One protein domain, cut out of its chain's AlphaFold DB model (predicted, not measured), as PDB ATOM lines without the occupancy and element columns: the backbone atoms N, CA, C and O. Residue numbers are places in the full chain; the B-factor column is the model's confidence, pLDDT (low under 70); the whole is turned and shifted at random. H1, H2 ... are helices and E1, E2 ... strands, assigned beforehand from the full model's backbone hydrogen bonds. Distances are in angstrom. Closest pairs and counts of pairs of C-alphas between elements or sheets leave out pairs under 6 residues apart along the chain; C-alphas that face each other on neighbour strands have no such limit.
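Overview. This is residues 914 to 955 of the 1022 residues of the protein "SWIM-type domain-containing protein" of Ancylostoma caninum (UniProt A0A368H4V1). The model is a small flat body made largely of loop, in which the short strand E1 runs between two one-turn helices, H1 before it and H2 after it, and the long link of residues 930 to 943 loops back from H2 to the second short strand, E2, near E1. From this body the last stretch, residues 948 to 955, sticks out and ends in H3. The printed part has 42 residues with three named helices and two named strands, in the order H1, E1, H2, E2, H3; the class is mixed, helices and strands, with under half of the residues, 20, in named elements. The two strands do not pair with each other, and the whole is only just compact, close to loose, with a radius of gyration of the C-alphas of 10.7 A and spans of 30 by 24 by 10 A.

Arrangement. H1, residues 917 to 920, is apart from E1, residues 923 to 925, though the link between them is tight, with 2 residues. E1 and H2, residues 926 to 929, meet only through their link, which is tight, with 0 residues between them. H1 and H2 are apart. E2, residues 944 to 946, is only just apart from H2, their closest C-alphas being 8.3 A apart. E1 and E2 are near each other, with 6 pairs of C-alphas within 10 A and no pair within 8 A. Each of these two strands pairs with no named strand. H1 and E2 are apart. H3, residues 950 to 955, is apart from H1, E1, H2 and E2, and residues 948 to 955 stand free. In H3, 1 of 2 O i to N i+4 pairs and 2 of 3 O i to N i+3 pairs are within hydrogen-bond range; H1 and H2 are too short for an O i to N i+4 pair, and each has its 1 O i to N i+3 pair within range.

Along the chain. H1, Ala 917 to Cys 920, begins at C-alpha 917 (280.184, 229.733, 244.244) and measures 5.6 A from first to last C-alpha. E1, Arg 923 to His 925, measures 7.2 A, and H2, Glu 926 to Leu 929, 5.2 A. E2, Trp 944 to Arg 946, begins at C-alpha 944 (278.696, 239.585, 243.220) and measures 7.0 A. H3, Lys 950 to Arg 955, measures 8.5 A and ends at C-alpha 955 (266.672, 222.382, 238.515).

Size, cuts and confidence. The two C-alphas farthest apart are those of Ala 931 and Gln 954, at 30.7 A. Without residues 948 to 955 the body spans 24 by 17 by 11 A. The printed part has no cut. The link from H2 to E2 is long, with 14 residues. The mean pLDDT of the printed part is 85.5; residues 949 to 955 are under 70, and H3 has a mean of 54.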
ATOM      1  N   CYS A 914     277.593 234.881 244.659       97.06
ATOM      2  CA  CYS A 914     279.048 234.959 244.676       97.06
ATOM      3  C   CYS A 914     279.646 234.173 243.495       97.06
ATOM      4  O   CYS A 914     279.366 232.983 243.348       97.06
ATOM      5  N   SER A 915     280.516 234.799 242.696       96.44
ATOM      6  CA  SER A 915     281.226 234.148 241.583       96.44
ATOM      7  C   SER A 915     282.138 233.006 242.046       96.44
ATOM      8  O   SER A 915     282.242 231.985 241.368       96.44
ATOM      9  N   ASN A 916     282.698 233.096 243.258       96.19
ATOM     10  CA  ASN A 916     283.294 231.951 243.950       96.19
ATOM     11  C   ASN A 916     282.203 231.091 244.617       96.19
ATOM     12  O   ASN A 916     282.150 230.935 245.842       96.19
ATOM     13  N   ALA A 917     281.300 230.554 243.791       92.44
ATOM     14  CA  ALA A 917     280.184 229.733 244.244       92.44
ATOM     15  C   ALA A 917     280.686 228.484 244.984       92.44
ATOM     16  O   ALA A 917     280.222 228.221 246.089       92.44
ATOM     17  N   LYS A 918     281.708 227.805 244.430       92.56
ATOM     18  CA  LYS A 918     282.305 226.556 244.948       92.56
ATOM     19  C   LYS A 918     282.773 226.608 246.412       92.56
ATOM     20  O   LYS A 918     282.899 225.550 247.013       92.56
ATOM     21  N   LYS A 919     283.076 227.789 246.973       92.94
ATOM     22  CA  LYS A 919     283.550 227.925 248.368       92.94
ATOM     23  C   LYS A 919     282.526 228.476 249.363       92.94
ATOM     24  O   LYS A 919     282.799 228.443 250.554       92.94
ATOM     25  N   CYS A 920     281.404 229.049 248.920       93.94
ATOM     26  CA  CYS A 920     280.481 229.716 249.855       93.94
ATOM     27  C   CYS A 920     279.009 229.760 249.441       93.94
ATOM     28  O   CYS A 920     278.181 230.122 250.269       93.94
ATOM     29  N   HIS A 921     278.673 229.465 248.179       94.50
ATOM     30  CA  HIS A 921     277.310 229.450 247.623       94.50
ATOM     31  C   HIS A 921     276.432 230.700 247.879       94.50
ATOM     32  O   HIS A 921     275.245 230.690 247.554       94.50
ATOM     33  N   ALA A 922     277.006 231.788 248.406       95.75
ATOM     34  CA  ALA A 922     276.276 232.932 248.942       95.75
ATOM     35  C   ALA A 922     275.412 233.635 247.884       95.75
ATOM     36  O   ALA A 922     275.874 233.908 246.771       95.75
ATOM     37  N   ARG A 923     274.171 233.971 248.258       96.69
ATOM     38  CA  ARG A 923     273.186 234.671 247.421       96.69
ATOM     39  C   ARG A 923     272.503 235.799 248.190       96.69
ATOM     40  O   ARG A 923     272.194 235.653 249.371       96.69
ATOM     41  N   ALA A 924     272.207 236.902 247.510       96.06
ATOM     42  CA  ALA A 924     271.343 237.952 248.037       96.06
ATOM     43  C   ALA A 924     270.623 238.728 246.925       96.06
ATOM     44  O   ALA A 924     271.060 238.744 245.775       96.06
ATOM     45  N   HIS A 925     269.520 239.393 247.270       95.38
ATOM     46  CA  HIS A 925     268.806 240.264 246.342       95.38
ATOM     47  C   HIS A 925     269.662 241.472 245.942       95.38
ATOM     48  O   HIS A 925     270.328 242.082 246.781       95.38
ATOM     49  N   GLU A 926     269.556 241.895 244.684       93.94
ATOM     50  CA  GLU A 926     270.225 243.087 244.153       93.94
ATOM     51  C   GLU A 926     269.868 244.351 244.955       93.94
ATOM     52  O   GLU A 926     270.750 245.131 245.310       93.94
ATOM     53  N   LYS A 927     268.591 244.502 245.344       92.50
ATOM     54  CA  LYS A 927     268.118 245.584 246.228       92.50
ATOM     55  C   LYS A 927     268.836 245.582 247.591       92.50
ATOM     56  O   LYS A 927     269.176 246.651 248.089       92.50
ATOM     57  N   CYS A 928     269.129 244.409 248.163       93.06
ATOM     58  CA  CYS A 928     269.801 244.273 249.463       93.06
ATOM     59  C   CYS A 928     271.325 244.485 249.407       93.06
ATOM     60  O   CYS A 928     271.937 244.734 250.442       93.06
ATOM     61  N   LEU A 929     271.943 244.404 248.223       91.94
ATOM     62  CA  LEU A 929     273.384 244.612 248.031       91.94
ATOM     63  C   LEU A 929     273.750 246.031 247.556       91.94
ATOM     64  O   LEU A 929     274.934 246.323 247.415       91.94
ATOM     65  N   ARG A 930     272.784 246.948 247.380       80.38
ATOM     66  CA  ARG A 930     273.034 248.338 246.921       80.38
ATOM     67  C   ARG A 930     273.993 249.163 247.800       80.38
ATOM     68  O   ARG A 930     274.509 250.167 247.324       80.38
ATOM     69  N   ALA A 931     274.234 248.755 249.048       70.38
ATOM     70  CA  ALA A 931     275.200 249.379 249.961       70.38
ATOM     71  C   ALA A 931     276.485 248.546 250.179       70.38
ATOM     72  O   ALA A 931     277.363 248.950 250.940       70.38
ATOM     73  N   ALA A 932     276.602 247.372 249.550       72.38
ATOM     74  CA  ALA A 932     277.726 246.459 249.734       72.38
ATOM     75  C   ALA A 932     278.865 246.726 248.734       72.38
ATOM     76  O   ALA A 932     278.665 247.240 247.635       72.38
ATOM     77  N   ARG A 933     280.087 246.322 249.103       78.12
ATOM     78  CA  ARG A 933     281.238 246.308 248.184       78.12
ATOM     79  C   ARG A 933     281.024 245.244 247.094       78.12
ATOM     80  O   ARG A 933     280.385 244.225 247.335       78.12
ATOM     81  N   ALA A 934     281.643 245.427 245.925       86.50
ATOM     82  CA  ALA A 934     281.531 244.496 244.790       86.50
ATOM     83  C   ALA A 934     282.069 243.068 245.059       86.50
ATOM     84  O   ALA A 934     281.783 242.145 244.294       86.50
ATOM     85  N   ARG A 935     282.839 242.873 246.141       94.38
ATOM     86  CA  ARG A 935     283.354 241.572 246.598       94.38
ATOM     87  C   ARG A 935     282.401 240.930 247.612       94.38
ATOM     88  O   ARG A 935     281.843 241.608 248.473       94.38
ATOM     89  N   CYS A 936     282.249 239.613 247.530       94.75
ATOM     90  CA  CYS A 936     281.476 238.812 248.471       94.75
ATOM     91  C   CYS A 936     282.142 238.819 249.851       94.75
ATOM     92  O   CYS A 936     283.253 238.319 250.004       94.75
ATOM     93  N   PHE A 937     281.450 239.342 250.863       92.88
ATOM     94  CA  PHE A 937     281.958 239.443 252.237       92.88
ATOM     95  C   PHE A 937     281.987 238.105 253.000       92.88
ATOM     96  O   PHE A 937     282.497 238.062 254.111       92.88
ATOM     97  N   VAL A 938     281.458 237.014 252.426       94.19
ATOM     98  CA  VAL A 938     281.525 235.672 253.038       94.19
ATOM     99  C   VAL A 938     282.879 235.013 252.783       94.19
ATOM    100  O   VAL A 938     283.483 234.467 253.694       94.19
ATOM    101  N   CYS A 939     283.371 235.065 251.541       94.44
ATOM    102  CA  CYS A 939     284.628 234.413 251.150       94.44
ATOM    103  C   CYS A 939     285.767 235.390 250.826       94.44
ATOM    104  O   CYS A 939     286.882 234.944 250.576       94.44
ATOM    105  N   TYR A 940     285.478 236.695 250.741       93.19
ATOM    106  CA  TYR A 940     286.347 237.810 250.324       93.19
ATOM    107  C   TYR A 940     287.003 237.703 248.931       93.19
ATOM    108  O   TYR A 940     287.371 238.727 248.351       93.19
ATOM    109  N   ALA A 941     287.116 236.509 248.349       95.00
ATOM    110  CA  ALA A 941     287.719 236.241 247.047       95.00
ATOM    111  C   ALA A 941     286.756 236.466 245.868       95.00
ATOM    112  O   ALA A 941     287.164 236.993 244.839       95.00
ATOM    113  N   GLY A 942     285.486 236.072 246.007       95.62
ATOM    114  CA  GLY A 942     284.493 236.204 244.939       95.62
ATOM    115  C   GLY A 942     283.918 237.615 244.797       95.62
ATOM    116  O   GLY A 942     284.018 238.452 245.694       95.62
ATOM    117  N   THR A 943     283.251 237.851 243.674       96.50
ATOM    118  CA  THR A 943     282.493 239.063 243.327       96.50
ATOM    119  C   THR A 943     281.001 238.754 243.224       96.50
ATOM    120  O   THR A 943     280.619 237.607 243.000       96.50
ATOM    121  N   TRP A 944     280.141 239.756 243.404       96.81
ATOM    122  CA  TRP A 944     278.696 239.585 243.220       96.81
ATOM    123  C   TRP A 944     278.329 239.639 241.731       96.81
ATOM    124  O   TRP A 944     278.561 240.649 241.071       96.81
ATOM    125  N   VAL A 945     277.747 238.557 241.209       96.12
ATOM    126  CA  VAL A 945     277.340 238.403 239.801       96.12
ATOM    127  C   VAL A 945     275.864 238.012 239.702       96.12
ATOM    128  O   VAL A 945     275.348 237.300 240.563       96.12
ATOM    129  N   ARG A 946     275.154 238.482 238.668       94.12
ATOM    130  CA  ARG A 946     273.718 238.195 238.485       94.12
ATOM    131  C   ARG A 946     273.508 236.723 238.139       94.12
ATOM    132  O   ARG A 946     274.058 236.239 237.155       94.12
ATOM    133  N   VAL A 947     272.687 236.031 238.926       91.75
ATOM    134  CA  VAL A 947     272.293 234.641 238.657       91.75
ATOM    135  C   VAL A 947     270.979 234.666 237.886       91.75
ATOM    136  O   VAL A 947     269.991 235.234 238.350       91.75
ATOM    137  N   LEU A 948     270.959 234.072 236.693       77.94
ATOM    138  CA  LEU A 948     269.754 234.011 235.868       77.94
ATOM    139  C   LEU A 948     268.765 232.997 236.458       77.94
ATOM    140  O   LEU A 948     269.109 231.839 236.676       77.94
ATOM    141  N   ALA A 949     267.513 233.415 236.671       60.59
ATOM    142  CA  ALA A 949     266.481 232.591 237.313       60.59
ATOM    143  C   ALA A 949     266.194 231.255 236.593       60.59
ATOM    144  O   ALA A 949     265.766 230.293 237.235       60.59
ATOM    145  N   LYS A 950     266.497 231.156 235.285       54.78
ATOM    146  CA  LYS A 950     266.406 229.904 234.514       54.78
ATOM    147  C   LYS A 950     267.173 228.755 235.178       54.78
ATOM    148  O   LYS A 950     266.633 227.659 235.259       54.78
ATOM    149  N   ASP A 951     268.349 229.008 235.754       52.78
ATOM    150  CA  ASP A 951     269.157 227.987 236.437       52.78
ATOM    151  C   ASP A 951     268.512 227.446 237.722       52.78
ATOM    152  O   ASP A 951     268.912 226.384 238.203       52.78
ATOM    153  N   SER A 952     267.547 228.168 238.298       55.28
ATOM    154  CA  SER A 952     266.749 227.717 239.444       55.28
ATOM    155  C   SER A 952     265.561 226.876 238.970       55.28
ATOM    156  O   SER A 952     265.359 225.746 239.418       55.28
ATOM    157  N   ILE A 953     264.820 227.395 237.983       55.16
ATOM    158  CA  ILE A 953     263.622 226.755 237.426       55.16
ATOM    159  C   ILE A 953     263.980 225.430 236.737       55.16
ATOM    160  O   ILE A 953     263.325 224.423 236.991       55.16
ATOM    161  N   GLN A 954     265.062 225.385 235.951       52.31
ATOM    162  CA  GLN A 954     265.526 224.168 235.271       52.31
ATOM    163  C   GLN A 954     265.819 223.034 236.271       52.31
ATOM    164  O   GLN A 954     265.463 221.886 236.019       52.31
ATOM    165  N   ARG A 955     266.400 223.356 237.440       55.06
ATOM    166  CA  ARG A 955     266.672 222.382 238.515       55.06
ATOM    167  C   ARG A 955     265.398 221.941 239.240       55.06
ATOM    168  O   ARG A 955     265.273 220.764 239.562       55.06
TER     169      ARG A 955